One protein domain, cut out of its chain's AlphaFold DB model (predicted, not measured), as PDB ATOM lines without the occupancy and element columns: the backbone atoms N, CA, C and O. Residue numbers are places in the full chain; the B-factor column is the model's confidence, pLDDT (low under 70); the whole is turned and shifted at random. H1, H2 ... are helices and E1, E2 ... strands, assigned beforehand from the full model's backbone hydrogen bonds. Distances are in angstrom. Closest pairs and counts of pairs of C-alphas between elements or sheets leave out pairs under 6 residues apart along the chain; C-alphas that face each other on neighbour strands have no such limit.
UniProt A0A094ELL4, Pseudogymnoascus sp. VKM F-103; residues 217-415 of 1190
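This is residues 217 to 415 of the 1190 residues of a protein of Pseudogymnoascus sp. VKM F-103 (UniProt A0A094ELL4). Two antiparallel sheets lie face to face as a sandwich, their strands at 35 degrees: a large branched sheet of E1, E2, E3, E8, E9, E10, E12 and E13, and a sheet in the order E7 E6 E5 E4 E11. Short H1 packs on the large sheet at E1. The printed part has 199 residues, with thirteen named strands, E1 to E13 in order, and then H1; the class is mostly strand, with under half of the residues in named elements. It is compact, with a radius of gyration of the C-alphas of 15.6 A and spans of 42 by 38 by 33 A.

In the large sheet, E3 is residues 242 to 252 and E12 residues 382 to 392, each 28.5 A long; E8, 330 to 338, is 26.2 A. E9 is 342 to 347, E10 350 to 356, E13 398 to 402, E2 222 to 226 and E1 217 to 219, beginning at C-alpha 217 (144.800, 152.362, 248.350). In the other sheet, E4 is 254 to 261, 19.9 A, E5 269 to 275, E6 296 to 302, E7 314 to 320 and E11 372 to 375. H1, 407 to 413, ends at C-alpha 413 (155.810, 147.174, 254.966).

In the large sheet, E12 has E3 on one side, with N 245 and O 389 2.9 A apart, and E2 and E13 on the other, with N 223 and O 385 2.9 A and N 390 and O 400 2.9 A. E12 bends by 63 degrees at residue 386, E3 by 55 degrees at 249. E1 pairs with E2, N 219 and O 222 at 3.0 A. E8 pairs with E3, N 244 and O 335 at 2.8 A. E8 E9 E10 is a meander, each strand the antiparallel neighbour of the one before, with N 336 and O 344 2.8 A apart and N 343 and O 355 3.0 A. E4 E5 E6 E7 is another, with N 257 and O 272 2.9 A, N 271 and O 300 2.9 A and N 299 and O 317 2.9 A; E11 pairs with E4, N 258 and O 374 at 2.9 A. Between the sheets, the closest C-alphas of E4 and E12 are Ile 255 and Gly 383, 5.4 A. H1 is on the large sheet, 5.7 A in height; 2 of its 3 O i to N i+4 pairs are within hydrogen-bond range.

The C-alphas farthest apart, Val 285 and Asn 395, are 46.7 A apart. The printed part has no cut. The links E2 to E3, E5 to E6, E6 to E7 and E10 to E11 are long. The mean pLDDT of the printed part is 92.5; residues 265 to 267 and 309 are under 70.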
ATOM      1  N   GLN A 217     146.138 152.872 248.055       94.56
ATOM      2  CA  GLN A 217     144.800 152.362 248.350       94.56
ATOM      3  C   GLN A 217     144.834 150.841 248.209       94.56
ATOM      4  O   GLN A 217     145.050 150.334 247.113       94.56
ATOM      5  N   VAL A 218     144.674 150.114 249.316       96.38
ATOM      6  CA  VAL A 218     144.763 148.648 249.333       96.38
ATOM      7  C   VAL A 218     143.373 148.050 249.479       96.38
ATOM      8  O   VAL A 218     142.680 148.308 250.462       96.38
ATOM      9  N   ASN A 219     142.992 147.233 248.501       93.31
ATOM     10  CA  ASN A 219     141.678 146.613 248.391       93.31
ATOM     11  C   ASN A 219     141.830 145.084 248.229       93.31
ATOM     12  O   ASN A 219     142.923 144.604 247.924       93.31
ATOM     13  N   PRO A 220     140.741 144.293 248.315       93.69
ATOM     14  CA  PRO A 220     140.804 142.838 248.114       93.69
ATOM     15  C   PRO A 220     141.346 142.383 246.746       93.69
ATOM     16  O   PRO A 220     141.667 141.214 246.574       93.69
ATOM     17  N   THR A 221     141.431 143.284 245.763       91.38
ATOM     18  CA  THR A 221     141.948 143.005 244.416       91.38
ATOM     19  C   THR A 221     143.428 143.352 244.229       91.38
ATOM     20  O   THR A 221     143.966 143.045 243.168       91.38
ATOM     21  N   GLY A 222     144.065 144.003 245.208       96.81
ATOM     22  CA  GLY A 222     145.454 144.466 245.146       96.81
ATOM     23  C   GLY A 222     145.648 145.883 245.699       96.81
ATOM     24  O   GLY A 222     144.701 146.524 246.170       96.81
ATOM     25  N   ALA A 223     146.880 146.382 245.599       97.56
ATOM     26  CA  ALA A 223     147.266 147.732 245.999       97.56
ATOM     27  C   ALA A 223     147.311 148.666 244.784       97.56
ATOM     28  O   ALA A 223     148.103 148.449 243.868       97.56
ATOM     29  N   SER A 224     146.476 149.706 244.778       96.06
ATOM     30  CA  SER A 224     146.475 150.755 243.756       96.06
ATOM     31  C   SER A 224     147.515 151.824 244.079       96.06
ATOM     32  O   SER A 224     147.521 152.409 245.170       96.06
ATOM     33  N   ILE A 225     148.387 152.081 243.108       95.31
ATOM     34  CA  ILE A 225     149.619 152.851 243.250       95.31
ATOM     35  C   ILE A 225     149.639 153.937 242.181       95.31
ATOM     36  O   ILE A 225     149.603 153.649 240.986       95.31
ATOM     37  N   ARG A 226     149.700 155.197 242.622       92.62
ATOM     38  CA  ARG A 226     149.836 156.370 241.748       92.62
ATOM     39  C   ARG A 226     151.301 156.690 241.463       92.62
ATOM     40  O   ARG A 226     152.190 156.227 242.174       92.62
ATOM     41  N   GLY A 227     151.529 157.501 240.437       90.44
ATOM     42  CA  GLY A 227     152.839 158.002 240.059       90.44
ATOM     43  C   GLY A 227     153.480 158.809 241.182       90.44
ATOM     44  O   GLY A 227     153.024 159.901 241.512       90.44
ATOM     45  N   MET A 228     154.526 158.249 241.781       88.56
ATOM     46  CA  MET A 228     155.351 158.844 242.832       88.56
ATOM     47  C   MET A 228     156.620 157.995 243.005       88.56
ATOM     48  O   MET A 228     156.722 156.909 242.431       88.56
ATOM     49  N   ARG A 229     157.557 158.435 243.854       88.69
ATOM     50  CA  ARG A 229     158.679 157.587 244.284       88.69
ATOM     51  C   ARG A 229     158.169 156.255 244.835       88.69
ATOM     52  O   ARG A 229     157.232 156.217 245.634       88.69
ATOM     53  N   SER A 230     158.844 155.179 244.450       91.12
ATOM     54  CA  SER A 230     158.460 153.830 244.833       91.12
ATOM     55  C   SER A 230     158.438 153.603 246.343       91.12
ATOM     56  O   SER A 230     159.403 153.912 247.045       91.12
ATOM     57  N   GLY A 231     157.349 152.997 246.822       92.94
ATOM     58  CA  GLY A 231     157.292 152.381 248.143       92.94
ATOM     59  C   GLY A 231     158.158 151.130 248.149       92.94
ATOM     60  O   GLY A 231     157.960 150.270 247.292       92.94
ATOM     61  N   LEU A 232     159.125 151.030 249.061       93.12
ATOM     62  CA  LEU A 232     160.095 149.928 249.109       93.12
ATOM     63  C   LEU A 232     159.729 148.938 250.214       93.12
ATOM     64  O   LEU A 232     159.454 149.357 251.339       93.12
ATOM     65  N   SER A 233     159.796 147.634 249.947       94.38
ATOM     66  CA  SER A 233     159.550 146.631 250.990       94.38
ATOM     67  C   SER A 233     160.668 146.656 252.037       94.38
ATOM     68  O   SER A 233     161.848 146.486 251.721       94.38
ATOM     69  N   ALA A 234     160.317 146.793 253.315       91.44
ATOM     70  CA  ALA A 234     161.286 146.665 254.402       91.44
ATOM     71  C   ALA A 234     161.961 145.282 254.448       91.44
ATOM     72  O   ALA A 234     163.132 145.164 254.809       91.44
ATOM     73  N   LYS A 235     161.247 144.233 254.022       91.56
ATOM     74  CA  LYS A 235     161.746 142.850 254.012       91.56
ATOM     75  C   LYS A 235     162.752 142.591 252.887       91.56
ATOM     76  O   LYS A 235     163.544 141.660 252.985       91.56
ATOM     77  N   GLY A 236     162.755 143.429 251.849       90.62
ATOM     78  CA  GLY A 236     163.691 143.344 250.728       90.62
ATOM     79  C   GLY A 236     165.052 144.009 250.970       90.62
ATOM     80  O   GLY A 236     165.945 143.861 250.141       90.62
ATOM     81  N   ALA A 237     165.241 144.730 252.084       86.25
ATOM     82  CA  ALA A 237     166.342 145.685 252.287       86.25
ATOM     83  C   ALA A 237     167.755 145.167 251.959       86.25
ATOM     84  O   ALA A 237     168.601 145.942 251.514       86.25
ATOM     85  N   PHE A 238     168.008 143.871 252.160       84.31
ATOM     86  CA  PHE A 238     169.335 143.259 252.033       84.31
ATOM     87  C   PHE A 238     169.426 142.160 250.972       84.31
ATOM     88  O   PHE A 238     170.448 141.468 250.910       84.31
ATOM     89  N   LEU A 239     168.390 141.994 250.147       89.62
ATOM     90  CA  LEU A 239     168.365 140.965 249.114       89.62
ATOM     91  C   LEU A 239     169.452 141.196 248.062       89.62
ATOM     92  O   LEU A 239     169.828 142.330 247.765       89.62
ATOM     93  N   LYS A 240     169.950 140.098 247.499       89.69
ATOM     94  CA  LYS A 240     170.887 140.051 246.373       89.69
ATOM     95  C   LYS A 240     170.452 138.933 245.434       89.69
ATOM     96  O   LYS A 240     169.842 137.985 245.924       89.69
ATOM     97  N   ASP A 241     170.783 139.057 244.150       90.12
ATOM     98  CA  ASP A 241     170.578 138.018 243.128       90.12
ATOM     99  C   ASP A 241     169.215 137.310 243.277       90.12
ATOM    100  O   ASP A 241     169.138 136.124 243.610       90.12
ATOM    101  N   TYR A 242     168.138 138.088 243.148       96.69
ATOM    102  CA  TYR A 242     166.770 137.628 243.367       96.69
ATOM    103  C   TYR A 242     165.884 137.838 242.141       96.69
ATOM    104  O   TYR A 242     166.089 138.745 241.328       96.69
ATOM    105  N   THR A 243     164.852 137.005 242.055       97.94
ATOM    106  CA  THR A 243     163.806 137.066 241.043       97.94
ATOM    107  C   THR A 243     162.543 137.618 241.683       97.94
ATOM    108  O   THR A 243     161.993 137.008 242.596       97.94
ATOM    109  N   LEU A 244     162.084 138.772 241.210       98.62
ATOM    110  CA  LEU A 244     160.828 139.406 241.594       98.62
ATOM    111  C   LEU A 244     159.743 139.058 240.568       98.62
ATOM    112  O   LEU A 244     159.911 139.323 239.380       98.62
ATOM    113  N   GLU A 245     158.622 138.519 241.033       98.69
ATOM    114  CA  GLU A 245     157.439 138.212 240.226       98.69
ATOM    115  C   GLU A 245     156.197 138.881 240.833       98.69
ATOM    116  O   GLU A 245     156.018 138.862 242.051       98.69
ATOM    117  N   PHE A 246     155.346 139.491 240.008       98.75
ATOM    118  CA  PHE A 246     154.089 140.111 240.444       98.75
ATOM    119  C   PHE A 246     153.087 140.241 239.295       98.75
ATOM    120  O   PHE A 246     153.465 140.266 238.125       98.75
ATOM    121  N   ASP A 247     151.806 140.388 239.635       98.62
ATOM    122  CA  ASP A 247     150.769 140.769 238.679       98.62
ATOM    123  C   ASP A 247     150.559 142.287 238.725       98.62
ATOM    124  O   ASP A 247     150.415 142.873 239.805       98.62
ATOM    125  N   ALA A 248     150.459 142.915 237.558       97.94
ATOM    126  CA  ALA A 248     150.207 144.339 237.404       97.94
ATOM    127  C   ALA A 248     149.036 144.602 236.459       97.94
ATOM    128  O   ALA A 248     148.939 144.001 235.392       97.94
ATOM    129  N   ARG A 249     148.162 145.540 236.820       97.62
ATOM    130  CA  ARG A 249     147.118 146.067 235.938       97.62
ATOM    131  C   ARG A 249     147.284 147.568 235.810       97.62
ATOM    132  O   ARG A 249     147.149 148.280 236.798       97.62
ATOM    133  N   ILE A 250     147.555 148.055 234.605       97.00
ATOM    134  CA  ILE A 250     147.688 149.495 234.349       97.00
ATOM    135  C   ILE A 250     146.291 150.104 234.280       97.00
ATOM    136  O   ILE A 250     145.488 149.688 233.451       97.00
ATOM    137  N   GLU A 251     145.987 151.085 235.126       95.25
ATOM    138  CA  GLU A 251     144.727 151.832 235.035       95.25
ATOM    139  C   GLU A 251     144.852 153.103 234.195       95.25
ATOM    140  O   GLU A 251     143.858 153.559 233.628       95.25
ATOM    141  N   ARG A 252     146.050 153.697 234.124       95.38
ATOM    142  CA  ARG A 252     146.364 154.781 233.186       95.38
ATOM    143  C   ARG A 252     147.858 154.872 232.934       95.38
ATOM    144  O   ARG A 252     148.631 155.013 233.882       95.38
ATOM    145  N   GLY A 253     148.246 154.913 231.665       95.62
ATOM    146  CA  GLY A 253     149.591 155.290 231.231       95.62
ATOM    147  C   GLY A 253     150.664 154.225 231.469       95.62
ATOM    148  O   GLY A 253     151.289 153.770 230.517       95.62
ATOM    149  N   GLY A 254     150.886 153.813 232.717       95.88
ATOM    150  CA  GLY A 254     151.903 152.827 233.072       95.88
ATOM    151  C   GLY A 254     151.951 152.488 234.561       95.88
ATOM    152  O   GLY A 254     151.162 152.985 235.365       95.88
ATOM    153  N   ILE A 255     152.891 151.619 234.923       96.12
ATOM    154  CA  ILE A 255     153.232 151.284 236.306       96.12
ATOM    155  C   ILE A 255     154.729 150.995 236.414       96.12
ATOM    156  O   ILE A 255     155.306 150.302 235.574       96.12
ATOM    157  N   GLY A 256     155.352 151.523 237.465       95.62
ATOM    158  CA  GLY A 256     156.769 151.341 237.722       95.62
ATOM    159  C   GLY A 256     157.062 150.476 238.937       95.62
ATOM    160  O   GLY A 256     156.262 150.349 239.871       95.62
ATOM    161  N   TRP A 257     158.243 149.873 238.904       96.81
ATOM    162  CA  TRP A 257     158.824 149.107 239.991       96.81
ATOM    163  C   TRP A 257     160.329 149.334 240.045       96.81
ATOM    164  O   TRP A 257     160.956 149.835 239.114       96.81
ATOM    165  N   VAL A 258     160.916 148.991 241.180       94.88
ATOM    166  CA  VAL A 258     162.353 149.113 241.411       94.88
ATOM    167  C   VAL A 258     162.901 147.801 241.930       94.88
ATOM    168  O   VAL A 258     162.196 147.047 242.603       94.88
ATOM    169  N   VAL A 259     164.171 147.553 241.632       94.56
ATOM    170  CA  VAL A 259     164.957 146.435 242.160       94.56
ATOM    171  C   VAL A 259     166.345 146.940 242.538       94.56
ATOM    172  O   VAL A 259     166.780 147.994 242.071       94.56
ATOM    173  N   ALA A 260     167.032 146.209 243.414       90.12
ATOM    174  CA  ALA A 260     168.324 146.612 243.971       90.12
ATOM    175  C   ALA A 260     168.343 148.063 244.504       90.12
ATOM    176  O   ALA A 260     169.339 148.775 244.399       90.12
ATOM    177  N   HIS A 261     167.216 148.521 245.055       86.81
ATOM    178  CA  HIS A 261     167.072 149.883 245.547       86.81
ATOM    179  C   HIS A 261     167.410 149.928 247.044       86.81
ATOM    180  O   HIS A 261     166.777 149.220 247.836       86.81
ATOM    181  N   PRO A 262     168.381 150.740 247.490       80.75
ATOM    182  CA  PRO A 262     168.689 150.838 248.910       80.75
ATOM    183  C   PRO A 262     167.510 151.462 249.668       80.75
ATOM    184  O   PRO A 262     166.913 152.436 249.209       80.75
ATOM    185  N   LEU A 263     167.175 150.882 250.824       82.25
ATOM    186  CA  LEU A 263     166.048 151.327 251.649       82.25
ATOM    187  C   LEU A 263     166.410 152.506 252.565       82.25
ATOM    188  O   LEU A 263     165.666 153.475 252.647       82.25
ATOM    189  N   ALA A 264     167.553 152.412 253.250       72.06
ATOM    190  CA  ALA A 264     167.981 153.346 254.300       72.06
ATOM    191  C   ALA A 264     169.032 154.373 253.843       72.06
ATOM    192  O   ALA A 264     169.705 154.989 254.664       72.06
ATOM    193  N   SER A 265     169.197 154.538 252.533       65.69
ATOM    194  CA  SER A 265     170.114 155.513 251.947       65.69
ATOM    195  C   SER A 265     169.330 156.434 251.016       65.69
ATOM    196  O   SER A 265     168.433 155.950 250.321       65.69
ATOM    197  N   PRO A 266     169.692 157.727 250.925       59.31
ATOM    198  CA  PRO A 266     169.146 158.621 249.907       59.31
ATOM    199  C   PRO A 266     169.497 158.193 248.464       59.31
ATOM    200  O   PRO A 266     169.101 158.865 247.525       59.31
ATOM    201  N   ALA A 267     170.230 157.091 248.261       62.88
ATOM    202  CA  ALA A 267     170.908 156.755 247.017       62.88
ATOM    203  C   ALA A 267     170.123 155.911 245.985       62.88
ATOM    204  O   ALA A 267     169.053 155.348 246.214       62.88
ATOM    205  N   LYS A 268     170.771 155.875 244.820       75.94
ATOM    206  CA  LYS A 268     170.408 155.398 243.486       75.94
ATOM    207  C   LYS A 268     170.014 153.919 243.454       75.94
ATOM    208  O   LYS A 268     170.694 153.086 244.045       75.94
ATOM    209  N   GLY A 269     168.971 153.593 242.701       84.12
ATOM    210  CA  GLY A 269     168.555 152.214 242.434       84.12
ATOM    211  C   GLY A 269     168.158 152.014 240.978       84.12
ATOM    212  O   GLY A 269     168.103 152.979 240.209       84.12
ATOM    213  N   ILE A 270     167.891 150.761 240.604       92.38
ATOM    214  CA  ILE A 270     167.376 150.412 239.278       92.38
ATOM    215  C   ILE A 270     165.878 150.710 239.254       92.38
ATOM    216  O   ILE A 270     165.133 150.260 240.127       92.38
ATOM    217  N   GLN A 271     165.448 151.464 238.248       93.50
ATOM    218  CA  GLN A 271     164.063 151.874 238.047       93.50
ATOM    219  C   GLN A 271     163.548 151.302 236.736       93.50
ATOM    220  O   GLN A 271     164.215 151.392 235.707       93.50
ATOM    221  N   LEU A 272     162.363 150.709 236.786       96.75
ATOM    222  CA  LEU A 272     161.694 150.096 235.652       96.75
ATOM    223  C   LEU A 272     160.279 150.653 235.558       96.75
ATOM    224  O   LEU A 272     159.617 150.835 236.578       96.75
ATOM    225  N   ASN A 273     159.805 150.926 234.347       97.00
ATOM    226  CA  ASN A 273     158.445 151.415 234.138       97.00
ATOM    227  C   ASN A 273     157.818 150.749 232.913       97.00
ATOM    228  O   ASN A 273     158.273 150.973 231.793       97.00
ATOM    229  N   LEU A 274     156.781 149.939 233.135       97.88
ATOM    230  CA  LEU A 274     155.976 149.333 232.077       97.88
ATOM    231  C   LEU A 274     154.933 150.350 231.624       97.88
ATOM    232  O   LEU A 274     154.094 150.790 232.413       97.88
ATOM    233  N   VAL A 275     154.990 150.714 230.351       97.75
ATOM    234  CA  VAL A 275     154.122 151.710 229.728       97.75
ATOM    235  C   VAL A 275     153.080 151.003 228.869       97.75
ATOM    236  O   VAL A 275     153.417 150.150 228.046       97.75
ATOM    237  N   GLY A 276     151.815 151.375 229.057       97.12
ATOM    238  CA  GLY A 276     150.693 150.874 228.269       97.12
ATOM    239  C   GLY A 276     150.684 151.402 226.832       97.12
ATOM    240  O   GLY A 276     151.573 152.136 226.400       97.12
ATOM    241  N   ASN A 277     149.634 151.079 226.089       96.88
ATOM    242  CA  ASN A 277     149.418 151.521 224.712       96.88
ATOM    243  C   ASN A 277     148.955 152.987 224.579       96.88
ATOM    244  O   ASN A 277     148.820 153.476 223.460       96.88
ATOM    245  N   LEU A 278     148.744 153.686 225.702       96.31
ATOM    246  CA  LEU A 278     148.366 155.104 225.789       96.31
ATOM    247  C   LEU A 278     147.117 155.456 224.948       96.31
ATOM    248  O   LEU A 278     147.195 156.259 224.011       96.31
ATOM    249  N   PRO A 279     145.929 154.905 225.266       95.81
ATOM    250  CA  PRO A 279     144.740 155.159 224.469       95.81
ATOM    251  C   PRO A 279     144.279 156.624 224.623       95.81
ATOM    252  O   PRO A 279     144.320 157.179 225.730       95.81
ATOM    253  N   PRO A 280     143.782 157.285 223.555       91.19
ATOM    254  CA  PRO A 280     143.393 158.702 223.608       91.19
ATOM    255  C   PRO A 280     142.291 159.044 224.623       91.19
ATOM    256  O   PRO A 280     142.153 160.204 225.019       91.19
ATOM    257  N   SER A 281     141.487 158.054 225.027       89.75
ATOM    258  CA  SER A 281     140.384 158.200 225.984       89.75
ATOM    259  C   SER A 281     140.844 158.457 227.420       89.75
ATOM    260  O   SER A 281     140.109 159.074 228.191       89.75
ATOM    261  N   THR A 282     142.038 157.993 227.785       91.94
ATOM    262  CA  THR A 282     142.588 158.075 229.148       91.94
ATOM    263  C   THR A 282     143.938 158.790 229.191       91.94
ATOM    264  O   THR A 282     144.328 159.296 230.242       91.94
ATOM    265  N   SER A 283     144.637 158.924 228.065       93.75
ATOM    266  CA  SER A 283     145.899 159.664 228.017       93.75
ATOM    267  C   SER A 283     145.689 161.166 228.215       93.75
ATOM    268  O   SER A 283     144.731 161.771 227.707       93.75
ATOM    269  N   PHE A 284     146.598 161.785 228.966       96.00
ATOM    270  CA  PHE A 284     146.662 163.237 229.059       96.00
ATOM    271  C   PHE A 284     147.364 163.811 227.829       96.00
ATOM    272  O   PHE A 284     148.241 163.184 227.242       96.00
ATOM    273  N   VAL A 285     146.969 165.014 227.414       95.25
ATOM    274  CA  VAL A 285     147.529 165.641 226.203       95.25
ATOM    275  C   VAL A 285     149.009 166.009 226.356       95.25
ATOM    276  O   VAL A 285     149.708 166.145 225.359       95.25
ATOM    277  N   ASN A 286     149.492 166.148 227.594       94.75
ATOM    278  CA  ASN A 286     150.885 166.425 227.947       94.75
ATOM    279  C   ASN A 286     151.674 165.161 228.352       94.75
ATOM    280  O   ASN A 286     152.774 165.285 228.892       94.75
ATOM    281  N   THR A 287     151.158 163.947 228.109       93.50
ATOM    282  CA  THR A 287     151.918 162.710 228.358       93.50
ATOM    283  C   THR A 287     153.221 162.707 227.548       93.50
ATOM    284  O   THR A 287     153.208 162.803 226.322       93.50
ATOM    285  N   ASN A 288     154.365 162.578 228.231       92.44
ATOM    286  CA  ASN A 288     155.683 162.600 227.597       92.44
ATOM    287  C   ASN A 288     156.038 161.231 226.996       92.44
ATOM    288  O   ASN A 288     156.664 160.386 227.635       92.44
ATOM    289  N   THR A 289     155.660 161.027 225.739       93.88
ATOM    290  CA  THR A 289     155.921 159.783 225.002       93.88
ATOM    291  C   THR A 289     157.384 159.589 224.607       93.88
ATOM    292  O   THR A 289     157.741 158.502 224.170       93.88
ATOM    293  N   SER A 290     158.250 160.597 224.775       92.94
ATOM    294  CA  SER A 290     159.697 160.443 224.574       92.94
ATOM    295  C   SER A 290     160.387 159.804 225.779       92.94
ATOM    296  O   SER A 290     161.329 159.045 225.597       92.94
ATOM    297  N   LEU A 291     159.924 160.100 227.000       92.75
ATOM    298  CA  LEU A 291     160.434 159.480 228.231       92.75
ATOM    299  C   LEU A 291     159.747 158.151 228.544       92.75
ATOM    300  O   LEU A 291     160.384 157.233 229.048       92.75
ATOM    301  N   THR A 292     158.451 158.050 228.251       94.88
ATOM    302  CA  THR A 292     157.663 156.828 228.436       94.88
ATOM    303  C   THR A 292     156.943 156.470 227.135       94.88
ATOM    304  O   THR A 292     155.751 156.767 227.002       94.88
ATOM    305  N   PRO A 293     157.647 155.883 226.148       97.12
ATOM    306  CA  PRO A 293     157.038 155.445 224.895       97.12
ATOM    307  C   PRO A 293     155.985 154.362 225.129       97.12
ATOM    308  O   PRO A 293     156.149 153.520 226.011       97.12
ATOM    309  N   ALA A 294     154.920 154.355 224.328       97.38
ATOM    310  CA  ALA A 294     153.876 153.336 224.427       97.38
ATOM    311  C   ALA A 294     154.442 151.916 224.235       97.38
ATOM    312  O   ALA A 294     155.408 151.731 223.493       97.38
ATOM    313  N   ASN A 295     153.806 150.926 224.870       97.88
ATOM    314  CA  ASN A 295     154.147 149.502 224.757       97.88
ATOM    315  C   ASN A 295     155.632 149.216 225.018       97.88
ATOM    316  O   ASN A 295     156.283 148.499 224.256       97.88
ATOM    317  N   SER A 296     156.186 149.783 226.088       98.31
ATOM    318  CA  SER A 296     157.611 149.657 226.393       98.31
ATOM    319  C   SER A 296     157.891 149.395 227.869       98.31
ATOM    320  O   SER A 296     157.061 149.669 228.734       98.31
ATOM    321  N   VAL A 297     159.082 148.870 228.154       98.44
ATOM    322  CA  VAL A 297     159.692 148.896 229.484       98.44
ATOM    323  C   VAL A 297     160.855 149.878 229.450       98.44
ATOM    324  O   VAL A 297     161.838 149.669 228.736       98.44
ATOM    325  N   VAL A 298     160.739 150.951 230.227       98.00
ATOM    326  CA  VAL A 298     161.787 151.965 230.394       98.00
ATOM    327  C   VAL A 298     162.724 151.539 231.518       98.00
ATOM    328  O   VAL A 298     162.248 151.189 232.598       98.00
ATOM    329  N   LEU A 299     164.035 151.590 231.277       97.00
ATOM    330  CA  LEU A 299     165.080 151.288 232.255       97.00
ATOM    331  C   LEU A 299     165.826 152.568 232.642       97.00
ATOM    332  O   LEU A 299     166.391 153.259 231.794       97.00
ATOM    333  N   GLY A 300     165.883 152.852 233.940       94.06
ATOM    334  CA  GLY A 300     166.657 153.948 234.506       94.06
ATOM    335  C   GLY A 300     167.503 153.531 235.704       94.06
ATOM    336  O   GLY A 300     167.303 152.480 236.311       94.06
ATOM    337  N   TYR A 301     168.451 154.390 236.059       91.44
ATOM    338  CA  TYR A 301     169.276 154.258 237.253       91.44
ATOM    339  C   TYR A 301     169.510 155.619 237.895       91.44
ATOM    340  O   TYR A 301     169.908 156.574 237.230       91.44
ATOM    341  N   GLY A 302     169.320 155.710 239.207       86.44
ATOM    342  CA  GLY A 302     169.536 156.959 239.925       86.44
ATOM    343  C   GLY A 302     168.412 157.289 240.887       86.44
ATOM    344  O   GLY A 302     167.823 156.403 241.506       86.44
ATOM    345  N   TYR A 303     168.151 158.588 241.001       82.12
ATOM    346  CA  TYR A 303     167.090 159.162 241.820       82.12
ATOM    347  C   TYR A 303     165.748 159.118 241.076       82.12
ATOM    348  O   TYR A 303     164.737 158.737 241.652       82.12
ATOM    349  N   SER A 304     165.742 159.406 239.774       85.69
ATOM    350  CA  SER A 304     164.578 159.339 238.877       85.69
ATOM    351  C   SER A 304     164.999 158.792 237.501       85.69
ATOM    352  O   SER A 304     166.171 158.493 237.289       85.69
ATOM    353  N   ILE A 305     164.085 158.698 236.534       87.50
ATOM    354  CA  ILE A 305     164.426 158.480 235.111       87.50
ATOM    355  C   ILE A 305     164.788 159.787 234.379       87.50
ATOM    356  O   ILE A 305     165.173 159.766 233.214       87.50
ATOM    357  N   VAL A 306     164.688 160.932 235.062       88.56
ATOM    358  CA  VAL A 306     165.179 162.243 234.606       88.56
ATOM    359  C   VAL A 306     166.147 162.833 235.626       88.56
ATOM    360  O   VAL A 306     166.115 162.480 236.805       88.56
ATOM    361  N   ASN A 307     166.993 163.766 235.195       85.25
ATOM    362  CA  ASN A 307     167.838 164.507 236.124       85.25
ATOM    363  C   ASN A 307     167.000 165.363 237.077       85.25
ATOM    364  O   ASN A 307     166.041 166.016 236.668       85.25
ATOM    365  N   VAL A 308     167.424 165.383 238.336       75.75
ATOM    366  CA  VAL A 308     166.961 166.337 239.344       75.75
ATOM    367  C   VAL A 308     168.003 167.452 239.414       75.75
ATOM    368  O   VAL A 308     169.188 167.213 239.172       75.75
ATOM    369  N   THR A 309     167.604 168.683 239.725       69.12
ATOM    370  CA  THR A 309     168.558 169.787 239.901       69.12
ATOM    371  C   THR A 309     169.629 169.382 240.922       69.12
ATOM    372  O   THR A 309     169.294 168.969 242.025       69.12
ATOM    373  N   THR A 310     170.911 169.455 240.542       74.69
ATOM    374  CA  THR A 310     172.099 169.011 241.316       74.69
ATOM    375  C   THR A 310     172.298 167.502 241.535       74.69
ATOM    376  O   THR A 310     173.375 167.112 241.979       74.69
ATOM    377  N   LEU A 311     171.348 166.632 241.159       79.38
ATOM    378  CA  LEU A 311     171.528 165.177 241.236       79.38
ATOM    379  C   LEU A 311     171.380 164.483 239.887       79.38
ATOM    380  O   LEU A 311     170.322 164.486 239.251       79.38
ATOM    381  N   THR A 312     172.424 163.758 239.518       85.25
ATOM    382  CA  THR A 312     172.434 162.987 238.282       85.25
ATOM    383  C   THR A 312     171.635 161.696 238.420       85.25
ATOM    384  O   THR A 312     171.890 160.879 239.314       85.25
ATOM    385  N   SER A 313     170.720 161.494 237.477       88.50
ATOM    386  CA  SER A 313     170.101 160.206 237.183       88.50
ATOM    387  C   SER A 313     170.273 159.870 235.705       88.50
ATOM    388  O   SER A 313     170.648 160.718 234.901       88.50
ATOM    389  N   TYR A 314     170.022 158.621 235.339       90.75
ATOM    390  CA  TYR A 314     170.297 158.119 234.005       90.75
ATOM    391  C   TYR A 314     169.072 157.386 233.474       90.75
ATOM    392  O   TYR A 314     168.640 156.391 234.052       90.75
ATOM    393  N   LEU A 315     168.538 157.865 232.353       93.38
ATOM    394  CA  LEU A 315     167.709 157.053 231.474       93.38
ATOM    395  C   LEU A 315     168.663 156.140 230.698       93.38
ATOM    396  O   LEU A 315     169.484 156.639 229.929       93.38
ATOM    397  N   LEU A 316     168.618 154.838 230.966       94.81
ATOM    398  CA  LEU A 316     169.591 153.891 230.426       94.81
ATOM    399  C   LEU A 316     169.148 153.331 229.082       94.81
ATOM    400  O   LEU A 316     169.943 153.304 228.147       94.81
ATOM    401  N   ASP A 317     167.899 152.872 228.997       96.94
ATOM    402  CA  ASP A 317     167.384 152.225 227.794       96.94
ATOM    403  C   ASP A 317     165.851 152.190 227.770       96.94
ATOM    404  O   ASP A 317     165.174 152.477 228.763       96.94
ATOM    405  N   THR A 318     165.282 151.828 226.625       97.81
ATOM    406  CA  THR A 318     163.849 151.585 226.465       97.81
ATOM    407  C   THR A 318     163.611 150.411 225.529       97.81
ATOM    408  O   THR A 318     163.975 150.442 224.356       97.81
ATOM    409  N   PHE A 319     162.924 149.392 226.036       98.44
ATOM    410  CA  PHE A 319     162.682 148.149 225.315       98.44
ATOM    411  C   PHE A 319     161.226 148.056 224.890       98.44
ATOM    412  O   PHE A 319     160.327 148.178 225.719       98.44
ATOM    413  N   GLN A 320     160.981 147.822 223.604       98.06
ATOM    414  CA  GLN A 320     159.629 147.580 223.110       98.06
ATOM    415  C   GLN A 320     159.123 146.223 223.597       98.06
ATOM    416  O   GLN A 320     159.841 145.224 223.580       98.06
ATOM    417  N   THR A 321     157.869 146.196 224.025       97.56
ATOM    418  CA  THR A 321     157.180 144.953 224.362       97.56
ATOM    419  C   THR A 321     156.746 144.236 223.076       97.56
ATOM    420  O   THR A 321     156.433 144.886 222.078       97.56
ATOM    421  N   PRO A 322     156.737 142.893 223.054       91.88
ATOM    422  CA  PRO A 322     156.442 142.124 221.841       91.88
ATOM    423  C   PRO A 322     154.950 142.105 221.460       91.88
ATOM    424  O   PRO A 322     154.580 141.531 220.438       91.88
ATOM    425  N   PHE A 323     154.088 142.712 222.275       96.25
ATOM    426  CA  PHE A 323     152.642 142.802 222.094       96.25
ATOM    427  C   PHE A 323     152.114 144.090 222.737       96.25
ATOM    428  O   PHE A 323     152.815 144.737 223.507       96.25
ATOM    429  N   SER A 324     150.870 144.462 222.429       96.81
ATOM    430  CA  SER A 324     150.238 145.647 223.020       96.81
ATOM    431  C   SER A 324     149.955 145.446 224.513       96.81
ATOM    432  O   SER A 324     149.421 144.410 224.920       96.81
ATOM    433  N   ILE A 325     150.292 146.451 225.317       97.62
ATOM    434  CA  ILE A 325     150.029 146.504 226.754       97.62
ATOM    435  C   ILE A 325     148.784 147.367 226.977       97.62
ATOM    436  O   ILE A 325     148.840 148.593 226.986       97.62
ATOM    437  N   GLU A 326     147.635 146.728 227.135       97.56
ATOM    438  CA  GLU A 326     146.329 147.370 227.247       97.56
ATOM    439  C   GLU A 326     146.033 147.827 228.683       97.56
ATOM    440  O   GLU A 326     146.273 147.110 229.660       97.56
ATOM    441  N   GLU A 327     145.426 149.007 228.829       96.44
ATOM    442  CA  GLU A 327     144.885 149.437 230.120       96.44
ATOM    443  C   GLU A 327     143.764 148.493 230.598       96.44
ATOM    444  O   GLU A 327     143.011 147.919 229.811       96.44
ATOM    445  N   ASN A 328     143.621 148.349 231.915       96.44
ATOM    446  CA  ASN A 328     142.668 147.473 232.604       96.44
ATOM    447  C   ASN A 328     142.856 145.962 232.363       96.44
ATOM    448  O   ASN A 328     142.003 145.174 232.777       96.44
ATOM    449  N   THR A 329     143.991 145.551 231.794       97.38
ATOM    450  CA  THR A 329     144.382 144.142 231.625       97.38
ATOM    451  C   THR A 329     145.462 143.754 232.635       97.38
ATOM    452  O   THR A 329     146.343 144.554 232.947       97.38
ATOM    453  N   TRP A 330     145.360 142.547 233.197       97.94
ATOM    454  CA  TRP A 330     146.374 142.009 234.106       97.94
ATOM    455  C   TRP A 330     147.535 141.418 233.313       97.94
ATOM    456  O   TRP A 330     147.303 140.634 232.399       97.94
ATOM    457  N   TYR A 331     148.751 141.767 233.724       98.31
ATOM    458  CA  TYR A 331     150.001 141.261 233.183       98.31
ATOM    459  C   TYR A 331     150.866 140.680 234.295       98.31
ATOM    460  O   TYR A 331     151.087 141.330 235.318       98.31
ATOM    461  N   LYS A 332     151.398 139.482 234.079       98.50
ATOM    462  CA  LYS A 332     152.407 138.869 234.934       98.50
ATOM    463  C   LYS A 332     153.789 139.387 234.548       98.50
ATOM    464  O   LYS A 332     154.238 139.170 233.421       98.50
ATOM    465  N   VAL A 333     154.461 140.056 235.478       98.69
ATOM    466  CA  VAL A 333     155.795 140.642 235.296       98.69
ATOM    467  C   VAL A 333     156.812 139.842 236.098       98.69
ATOM    468  O   VAL A 333     156.598 139.558 237.277       98.69
ATOM    469  N   LEU A 334     157.938 139.509 235.469       98.62
ATOM    470  CA  LEU A 334     159.064 138.835 236.107       98.62
ATOM    471  C   LEU A 334     160.353 139.613 235.835       98.62
ATOM    472  O   LEU A 334     160.666 139.946 234.696       98.62
ATOM    473  N   THR A 335     161.094 139.921 236.897       98.38
ATOM    474  CA  THR A 335     162.387 140.618 236.869       98.38
ATOM    475  C   THR A 335     163.423 139.776 237.598       98.38
ATOM    476  O   THR A 335     163.219 139.425 238.755       98.38
ATOM    477  N   VAL A 336     164.541 139.461 236.951       97.81
ATOM    478  CA  VAL A 336     165.601 138.611 237.507       97.81
ATOM    479  C   VAL A 336     166.891 139.414 237.597       97.81
ATOM    480  O   VAL A 336     167.370 139.936 236.588       97.81
ATOM    481  N   LEU A 337     167.465 139.473 238.797       95.50
ATOM    482  CA  LEU A 337     168.830 139.932 239.038       95.50
ATOM    483  C   LEU A 337     169.738 138.718 239.219       95.50
ATOM    484  O   LEU A 337     169.458 137.859 240.049       95.50
ATOM    485  N   THR A 338     170.833 138.636 238.464       92.31
ATOM    486  CA  THR A 338     171.748 137.490 238.563       92.31
ATOM    487  C   THR A 338     173.207 137.853 238.308       92.31
ATOM    488  O   THR A 338     173.529 138.823 237.613       92.31
ATOM    489  N   GLY A 339     174.110 137.052 238.879       83.44
ATOM    490  CA  GLY A 339     175.551 137.131 238.645       83.44
ATOM    491  C   GLY A 339     176.171 138.483 238.996       83.44
ATOM    492  O   GLY A 339     177.179 138.848 238.394       83.44
ATOM    493  N   GLY A 340     175.550 139.250 239.901       81.88
ATOM    494  CA  GLY A 340     176.034 140.567 240.317       81.88
ATOM    495  C   GLY A 340     175.989 141.673 239.253       81.88
ATOM    496  O   GLY A 340     176.473 142.766 239.529       81.88
ATOM    497  N   GLN A 341     175.464 141.419 238.047       87.88
ATOM    498  CA  GLN A 341     175.538 142.385 236.936       87.88
ATOM    499  C   GLN A 341     174.469 142.231 235.845       87.88
ATOM    500  O   GLN A 341     174.431 143.058 234.940       87.88
ATOM    501  N   TYR A 342     173.626 141.197 235.871       94.38
ATOM    502  CA  TYR A 342     172.636 140.960 234.817       94.38
ATOM    503  C   TYR A 342     171.223 141.289 235.286       94.38
ATOM    504  O   TYR A 342     170.843 140.949 236.410       94.38
ATOM    505  N   LEU A 343     170.456 141.913 234.392       97.38
ATOM    506  CA  LEU A 343     169.047 142.242 234.579       97.38
ATOM    507  C   LEU A 343     168.230 141.666 233.417       97.38
ATOM    508  O   LEU A 343     168.434 142.032 232.257       97.38
ATOM    509  N   TYR A 344     167.284 140.794 233.745       98.00
ATOM    510  CA  TYR A 344     166.343 140.188 232.806       98.00
ATOM    511  C   TYR A 344     164.913 140.579 233.172       98.00
ATOM    512  O   TYR A 344     164.557 140.559 234.351       98.00
ATOM    513  N   VAL A 345     164.086 140.889 232.171       98.56
ATOM    514  CA  VAL A 345     162.653 141.161 232.351       98.56
ATOM    515  C   VAL A 345     161.827 140.386 231.326       98.56
ATOM    516  O   VAL A 345     162.128 140.402 230.128       98.56
ATOM    517  N   SER A 346     160.747 139.757 231.790       98.56
ATOM    518  CA  SER A 346     159.701 139.177 230.946       98.56
ATOM    519  C   SER A 346     158.303 139.606 231.381       98.56
ATOM    520  O   SER A 346     158.062 139.956 232.539       98.56
ATOM    521  N   ILE A 347     157.382 139.591 230.418       98.38
ATOM    522  CA  ILE A 347     155.961 139.890 230.608       98.38
ATOM    523  C   ILE A 347     155.170 138.754 229.964       98.38
ATOM    524  O   ILE A 347     155.450 138.389 228.821       98.38
ATOM    525  N   GLU A 348     154.224 138.160 230.696       97.25
ATOM    526  CA  GLU A 348     153.467 136.973 230.249       97.25
ATOM    527  C   GLU A 348     154.390 135.832 229.776       97.25
ATOM    528  O   GLU A 348     154.169 135.187 228.751       97.25
ATOM    529  N   GLY A 349     155.508 135.634 230.483       96.38
ATOM    530  CA  GLY A 349     156.526 134.636 230.135       96.38
ATOM    531  C   GLY A 349     157.341 134.949 228.872       96.38
ATOM    532  O   GLY A 349     158.261 134.200 228.548       96.38
ATOM    533  N   THR A 350     157.064 136.056 228.180       97.62
ATOM    534  CA  THR A 350     157.803 136.476 226.986       97.62
ATOM    535  C   THR A 350     158.926 137.432 227.373       97.62
ATOM    536  O   THR A 350     158.685 138.452 228.019       97.62
ATOM    537  N   GLN A 351     160.167 137.114 226.991       98.06
ATOM    538  CA  GLN A 351     161.326 137.967 227.267       98.06
ATOM    539  C   GLN A 351     161.169 139.334 226.586       98.06
ATOM    540  O   GLN A 351     160.998 139.400 225.371       98.06
ATOM    541  N   VAL A 352     161.300 140.409 227.367       98.38
ATOM    542  CA  VAL A 352     161.405 141.781 226.851       98.38
ATOM    543  C   VAL A 352     162.875 142.127 226.626       98.38
ATOM    544  O   VAL A 352     163.250 142.546 225.534       98.38
ATOM    545  N   PHE A 353     163.732 141.891 227.625       98.31
ATOM    546  CA  PHE A 353     165.177 142.084 227.495       98.31
ATOM    547  C   PHE A 353     165.984 141.238 228.486       98.31
ATOM    548  O   PHE A 353     165.467 140.746 229.491       98.31
ATOM    549  N   ASN A 354     167.279 141.103 228.194       97.25
ATOM    550  CA  ASN A 354     168.300 140.543 229.073       97.25
ATOM    551  C   ASN A 354     169.606 141.304 228.833       97.25
ATOM    552  O   ASN A 354     170.186 141.189 227.753       97.25
ATOM    553  N   VAL A 355     170.038 142.112 229.799       97.25
ATOM    554  CA  VAL A 355     171.164 143.040 229.624       97.25
ATOM    555  C   VAL A 355     172.210 142.888 230.720       97.25
ATOM    556  O   VAL A 355     171.907 142.511 231.853       97.25
ATOM    557  N   SER A 356     173.452 143.228 230.377       95.50
ATOM    558  CA  SER A 356     174.511 143.458 231.358       95.50
ATOM    559  C   SER A 356     174.468 144.916 231.806       95.50
ATOM    560  O   SER A 356     174.616 145.829 230.997       95.50
ATOM    561  N   LEU A 357     174.303 145.145 233.104       92.75
ATOM    562  CA  LEU A 357     174.298 146.480 233.702       92.75
ATOM    563  C   LEU A 357     175.646 147.196 233.532       92.75
ATOM    564  O   LEU A 357     175.687 148.421 233.459       92.75
ATOM    565  N   ASN A 358     176.737 146.439 233.389       91.62
ATOM    566  CA  ASN A 358     178.076 146.970 233.125       91.62
ATOM    567  C   ASN A 358     178.233 147.562 231.716       91.62
ATOM    568  O   ASN A 358     179.211 148.258 231.451       91.62
ATOM    569  N   SER A 359     177.289 147.306 230.808       92.38
ATOM    570  CA  SER A 359     177.271 147.924 229.480       92.38
ATOM    571  C   SER A 359     176.788 149.377 229.503       92.38
ATOM    572  O   SER A 359     176.944 150.075 228.502       92.38
ATOM    573  N   TYR A 360     176.229 149.849 230.621       93.06
ATOM    574  CA  TYR A 360     175.705 151.204 230.750       93.06
ATOM    575  C   TYR A 360     176.651 152.112 231.538       93.06
ATOM    576  O   TYR A 360     177.164 151.756 232.598       93.06
ATOM    577  N   TYR A 361     176.843 153.335 231.042       89.00
ATOM    578  CA  TYR A 361     177.614 154.357 231.740       89.00
ATOM    579  C   TYR A 361     176.738 155.136 232.726       89.00
ATOM    580  O   TYR A 361     175.739 155.740 232.344       89.00
ATOM    581  N   THR A 362     177.152 155.176 233.993       87.56
ATOM    582  CA  THR A 362     176.421 155.843 235.090       87.56
ATOM    583  C   THR A 362     177.310 156.787 235.907       87.56
ATOM    584  O   THR A 362     177.087 157.027 237.100       87.56
ATOM    585  N   GLY A 363     178.335 157.358 235.264       81.75
ATOM    586  CA  GLY A 363     179.277 158.275 235.914       81.75
ATOM    587  C   GLY A 363     180.443 157.585 236.628       81.75
ATOM    588  O   GLY A 363     181.083 158.211 237.465       81.75
ATOM    589  N   GLY A 364     180.721 156.311 236.320       74.50
ATOM    590  CA  GLY A 364     181.925 155.586 236.758       74.50
ATOM    591  C   GLY A 364     181.741 154.567 237.892       74.50
ATOM    592  O   GLY A 364     182.647 153.772 238.122       74.50
ATOM    593  N   ALA A 365     180.588 154.533 238.568       71.75
ATOM    594  CA  ALA A 365     180.272 153.509 239.571       71.75
ATOM    595  C   ALA A 365     179.475 152.350 238.949       71.75
ATOM    596  O   ALA A 365     178.569 152.587 238.154       71.75
ATOM    597  N   ALA A 366     179.758 151.105 239.336       79.94
ATOM    598  CA  ALA A 366     178.949 149.962 238.907       79.94
ATOM    599  C   ALA A 366     177.511 150.069 239.451       79.94
ATOM    600  O   ALA A 366     177.297 150.526 240.577       79.94
ATOM    601  N   ILE A 367     176.523 149.641 238.658       85.12
ATOM    602  CA  ILE A 367     175.124 149.586 239.102       85.12
ATOM    603  C   ILE A 367     174.981 148.427 240.103       85.12
ATOM    604  O   ILE A 367     175.290 147.287 239.750       85.12
ATOM    605  N   PRO A 368     174.516 148.673 241.341       79.31
ATOM    606  CA  PRO A 368     174.345 147.615 242.328       79.31
ATOM    607  C   PRO A 368     173.171 146.695 241.966       79.31
ATOM    608  O   PRO A 368     172.133 147.149 241.493       79.31
ATOM    609  N   THR A 369     173.306 145.401 242.271       83.50
ATOM    610  CA  THR A 369     172.224 144.393 242.187       83.50
ATOM    611  C   THR A 369     171.746 143.915 243.565       83.50
ATOM    612  O   THR A 369     171.023 142.926 243.689       83.50
ATOM    613  N   ARG A 370     172.153 144.619 244.626       86.19
ATOM    614  CA  ARG A 370     171.733 144.380 246.011       86.19
ATOM    615  C   ARG A 370     170.817 145.503 246.472       86.19
ATOM    616  O   ARG A 370     171.107 146.670 246.236       86.19
ATOM    617  N   GLY A 371     169.768 145.154 247.202       87.19
ATOM    618  CA  GLY A 371     168.840 146.102 247.804       87.19
ATOM    619  C   GLY A 371     167.395 145.656 247.650       87.19
ATOM    620  O   GLY A 371     167.097 144.614 247.062       87.19
ATOM    621  N   SER A 372     166.498 146.482 248.170       92.38
ATOM    622  CA  SER A 372     165.071 146.211 248.158       92.38
ATOM    623  C   SER A 372     164.447 146.314 246.771       92.38
ATOM    624  O   SER A 372     165.055 146.779 245.805       92.38
ATOM    625  N   PHE A 373     163.202 145.867 246.712       95.50
ATOM    626  CA  PHE A 373     162.281 146.058 245.612       95.50
ATOM    627  C   PHE A 373     161.090 146.898 246.078       95.50
ATOM    628  O   PHE A 373     160.834 147.053 247.278       95.50
ATOM    629  N   GLY A 374     160.349 147.450 245.128       95.88
ATOM    630  CA  GLY A 374     159.222 148.318 245.433       95.88
ATOM    631  C   GLY A 374     158.453 148.758 244.204       95.88
ATOM    632  O   GLY A 374     158.833 148.421 243.085       95.88
ATOM    633  N   PHE A 375     157.396 149.539 244.413       96.44
ATOM    634  CA  PHE A 375     156.470 149.943 243.353       96.44
ATOM    635  C   PHE A 375     156.154 151.437 243.409       96.44
ATOM    636  O   PHE A 375     155.931 151.988 244.487       96.44
ATOM    637  N   GLY A 376     156.113 152.078 242.245       92.06
ATOM    638  CA  GLY A 376     155.866 153.508 242.060       92.06
ATOM    639  C   GLY A 376     155.970 153.852 240.582       92.06
ATOM    640  O   GLY A 376     156.928 153.454 239.928       92.06
ATOM    641  N   GLY A 377     154.956 154.516 240.032       82.69
ATOM    642  CA  GLY A 377     154.911 154.850 238.606       82.69
ATOM    643  C   GLY A 377     155.547 156.196 238.276       82.69
ATOM    644  O   GLY A 377     155.748 157.035 239.156       82.69
ATOM    645  N   TRP A 378     155.783 156.424 236.984       91.69
ATOM    646  CA  TRP A 378     156.084 157.756 236.465       91.69
ATOM    647  C   TRP A 378     154.923 158.742 236.703       91.69
ATOM    648  O   TRP A 378     153.784 158.337 236.951       91.69
ATOM    649  N   GLN A 379     155.212 160.045 236.632       91.00
ATOM    650  CA  GLN A 379     154.236 161.132 236.757       91.00
ATOM    651  C   GLN A 379     152.938 160.834 235.984       91.00
ATOM    652  O   GLN A 379     152.977 160.421 234.826       91.00
ATOM    653  N   ASP A 380     151.792 161.114 236.620       92.88
ATOM    654  CA  ASP A 380     150.438 160.996 236.057       92.88
ATOM    655  C   ASP A 380     150.010 159.570 235.626       92.88
ATOM    656  O   ASP A 380     148.913 159.377 235.091       92.88
ATOM    657  N   GLN A 381     150.832 158.553 235.905       94.25
ATOM    658  CA  GLN A 381     150.515 157.139 235.691       94.25
ATOM    659  C   GLN A 381     149.977 156.490 236.969       94.25
ATOM    660  O   GLN A 381     150.251 156.961 238.075       94.25
ATOM    661  N   TRP A 382     149.199 155.412 236.849       94.38
ATOM    662  CA  TRP A 382     148.816 154.586 237.999       94.38
ATOM    663  C   TRP A 382     148.337 153.191 237.580       94.38
ATOM    664  O   TRP A 382     147.839 152.980 236.468       94.38
ATOM    665  N   GLY A 383     148.495 152.244 238.499       96.12
ATOM    666  CA  GLY A 383     148.185 150.833 238.302       96.12
ATOM    667  C   GLY A 383     147.918 150.106 239.627       96.12
ATOM    668  O   GLY A 383     148.218 150.624 240.706       96.12
ATOM    669  N   THR A 384     147.400 148.880 239.550       97.62
ATOM    670  CA  THR A 384     147.174 147.995 240.698       97.62
ATOM    671  C   THR A 384     148.131 146.807 240.654       97.62
ATOM    672  O   THR A 384     148.281 146.171 239.613       97.62
ATOM    673  N   ILE A 385     148.749 146.489 241.795       98.25
ATOM    674  CA  ILE A 385     149.708 145.383 241.961       98.25
ATOM    675  C   ILE A 385     149.148 144.320 242.910       98.25
ATOM    676  O   ILE A 385     148.532 144.656 243.927       98.25
ATOM    677  N   ARG A 386     149.380 143.038 242.601       98.06
ATOM    678  CA  ARG A 386     149.052 141.898 243.478       98.06
ATOM    679  C   ARG A 386     150.003 140.715 243.305       98.06
ATOM    680  O   ARG A 386     150.787 140.679 242.362       98.06
ATOM    681  N   ASN A 387     149.888 139.739 244.207       97.88
ATOM    682  CA  ASN A 387     150.597 138.454 244.135       97.88
ATOM    683  C   ASN A 387     152.127 138.595 244.017       97.88
ATOM    684  O   ASN A 387     152.762 137.939 243.195       97.88
ATOM    685  N   VAL A 388     152.725 139.451 244.846       98.56
ATOM    686  CA  VAL A 388     154.167 139.717 244.811       98.56
ATOM    687  C   VAL A 388     154.918 138.554 245.446       98.56
ATOM    688  O   VAL A 388     154.670 138.197 246.598       98.56
ATOM    689  N   THR A 389     155.863 137.983 244.712       98.50
ATOM    690  CA  THR A 389     156.697 136.861 245.146       98.50
ATOM    691  C   THR A 389     158.154 137.162 244.832       98.50
ATOM    692  O   THR A 389     158.466 137.690 243.767       98.50
ATOM    693  N   VAL A 390     159.057 136.829 245.755       98.44
ATOM    694  CA  VAL A 390     160.501 136.883 245.500       98.44
ATOM    695  C   VAL A 390     161.117 135.521 245.741       98.44
ATOM    696  O   VAL A 390     160.896 134.905 246.791       98.44
ATOM    697  N   THR A 391     161.914 135.070 244.778       98.00
ATOM    698  CA  THR A 391     162.709 133.850 244.880       98.00
ATOM    699  C   THR A 391     164.198 134.170 244.825       98.00
ATOM    700  O   THR A 391     164.629 135.119 244.172       98.00
ATOM    701  N   ASP A 392     164.998 133.394 245.550       95.75
ATOM    702  CA  ASP A 392     166.453 133.414 245.424       95.75
ATOM    703  C   ASP A 392     166.826 132.869 244.039       95.75
ATOM    704  O   ASP A 392     166.501 131.727 243.708       95.75
ATOM    705  N   THR A 393     167.491 133.673 243.207       93.38
ATOM    706  CA  THR A 393     167.789 133.287 241.821       93.38
ATOM    707  C   THR A 393     168.802 132.145 241.744       93.38
ATOM    708  O   THR A 393     168.835 131.421 240.752       93.38
ATOM    709  N   THR A 394     169.620 131.943 242.778       89.81
ATOM    710  CA  THR A 394     170.677 130.923 242.777       89.81
ATOM    711  C   THR A 394     170.150 129.520 243.062       89.81
ATOM    712  O   THR A 394     170.690 128.550 242.536       89.81
ATOM    713  N   ASN A 395     169.102 129.400 243.881       92.31
ATOM    714  CA  ASN A 395     168.584 128.104 244.336       92.31
ATOM    715  C   ASN A 395     167.066 127.918 244.135       92.31
ATOM    716  O   ASN A 395     166.553 126.832 244.393       92.31
ATOM    717  N   GLY A 396     166.347 128.945 243.671       92.94
ATOM    718  CA  GLY A 396     164.915 128.904 243.361       92.94
ATOM    719  C   GLY A 396     163.977 128.966 244.572       92.94
ATOM    720  O   GLY A 396     162.760 128.888 244.403       92.94
ATOM    721  N   THR A 397     164.497 129.110 245.791       96.56
ATOM    722  CA  THR A 397     163.680 129.124 247.013       96.56
ATOM    723  C   THR A 397     162.839 130.393 247.085       96.56
ATOM    724  O   THR A 397     163.360 131.492 246.917       96.56
ATOM    725  N   THR A 398     161.543 130.270 247.391       97.44
ATOM    726  CA  THR A 398     160.701 131.438 247.701       97.44
ATOM    727  C   THR A 398     161.089 132.009 249.057       97.44
ATOM    728  O   THR A 398     160.948 131.345 250.080       97.44
ATOM    729  N   ILE A 399     161.569 133.251 249.056       96.50
ATOM    730  CA  ILE A 399     162.052 133.960 250.248       96.50
ATOM    731  C   ILE A 399     161.091 135.062 250.706       96.50
ATOM    732  O   ILE A 399     161.209 135.567 251.821       96.50
ATOM    733  N   TYR A 400     160.118 135.427 249.868       97.50
ATOM    734  CA  TYR A 400     159.084 136.407 250.185       97.50
ATOM    735  C   TYR A 400     157.813 136.132 249.382       97.50
ATOM    736  O   TYR A 400     157.880 135.802 248.198       97.50
ATOM    737  N   HIS A 401     156.658 136.349 250.009       97.25
ATOM    738  CA  HIS A 401     155.367 136.396 249.335       97.25
ATOM    739  C   HIS A 401     154.432 137.390 250.035       97.25
ATOM    740  O   HIS A 401     154.352 137.408 251.267       97.25
ATOM    741  N   ASN A 402     153.709 138.196 249.258       97.44
ATOM    742  CA  ASN A 402     152.663 139.091 249.742       97.44
ATOM    743  C   ASN A 402     151.545 139.233 248.688       97.44
ATOM    744  O   ASN A 402     151.816 139.662 247.564       97.44
ATOM    745  N   PRO A 403     150.276 138.933 249.024       97.19
ATOM    746  CA  PRO A 403     149.165 139.051 248.078       97.19
ATOM    747  C   PRO A 403     148.829 140.504 247.702       97.19
ATOM    748  O   PRO A 403     148.168 140.727 246.690       97.19
ATOM    749  N   MET A 404     149.296 141.491 248.478       97.62
ATOM    750  CA  MET A 404     148.997 142.925 248.345       97.62
ATOM    751  C   MET A 404     147.526 143.302 248.584       97.62
ATOM    752  O   MET A 404     147.040 144.287 248.035       97.62
ATOM    753  N   THR A 405     146.804 142.531 249.397       96.69
ATOM    754  CA  THR A 405     145.359 142.715 249.639       96.69
ATOM    755  C   THR A 405     145.005 143.127 251.068       96.69
ATOM    756  O   THR A 405     143.889 143.581 251.317       96.69
ATOM    757  N   ASP A 406     145.942 143.005 252.011       94.69
ATOM    758  CA  ASP A 406     145.763 143.430 253.401       94.69
ATOM    759  C   ASP A 406     146.378 144.813 253.618       94.69
ATOM    760  O   ASP A 406     147.600 144.973 253.684       94.69
ATOM    761  N   SER A 407     145.513 145.818 253.767       92.00
ATOM    762  CA  SER A 407     145.945 147.195 253.981       92.00
ATOM    763  C   SER A 407     146.829 147.352 255.212       92.00
ATOM    764  O   SER A 407     147.716 148.192 255.165       92.00
ATOM    765  N   SER A 408     146.614 146.597 256.292       86.25
ATOM    766  CA  SER A 408     147.353 146.785 257.548       86.25
ATOM    767  C   SER A 408     148.822 146.365 257.431       86.25
ATOM    768  O   SER A 408     149.711 147.030 257.962       86.25
ATOM    769  N   SER A 409     149.075 145.302 256.667       88.94
ATOM    770  CA  SER A 409     150.405 144.770 256.378       88.94
ATOM    771  C   SER A 409     151.107 145.556 255.266       88.94
ATOM    772  O   SER A 409     152.242 146.008 255.431       88.94
ATOM    773  N   VAL A 410     150.418 145.771 254.139       95.31
ATOM    774  CA  VAL A 410     151.020 146.331 252.921       95.31
ATOM    775  C   VAL A 410     151.487 147.765 253.138       95.31
ATOM    776  O   VAL A 410     152.645 148.080 252.877       95.31
ATOM    777  N   ILE A 411     150.627 148.648 253.652       93.88
ATOM    778  CA  ILE A 411     151.001 150.067 253.759       93.88
ATOM    779  C   ILE A 411     152.170 150.281 254.732       93.88
ATOM    780  O   ILE A 411     152.982 151.185 254.537       93.88
ATOM    781  N   ALA A 412     152.270 149.434 255.758       91.94
ATOM    782  CA  ALA A 412     153.309 149.506 256.769       91.94
ATOM    783  C   ALA A 412     154.643 148.917 256.273       91.94
ATOM    784  O   ALA A 412     155.698 149.489 256.536       91.94
ATOM    785  N   GLU A 413     154.609 147.808 255.526       93.69
ATOM    786  CA  GLU A 413     155.810 147.174 254.966       93.69
ATOM    787  C   GLU A 413     156.498 148.041 253.909       93.69
ATOM    788  O   GLU A 413     157.727 148.107 253.877       93.69
ATOM    789  N   TYR A 414     155.708 148.703 253.061       94.69
ATOM    790  CA  TYR A 414     156.209 149.495 251.938       94.69
ATOM    791  C   TYR A 414     156.515 150.956 252.297       94.69
ATOM    792  O   TYR A 414     156.900 151.734 251.425       94.69
ATOM    793  N   GLY A 415     156.339 151.340 253.565       92.69
ATOM    794  CA  GLY A 415     156.606 152.699 254.036       92.69
ATOM    795  C   GLY A 415     155.712 153.749 253.389       92.69
ATOM    796  O   GLY A 415     156.181 154.824 253.023       92.69
TER     797      GLY A 415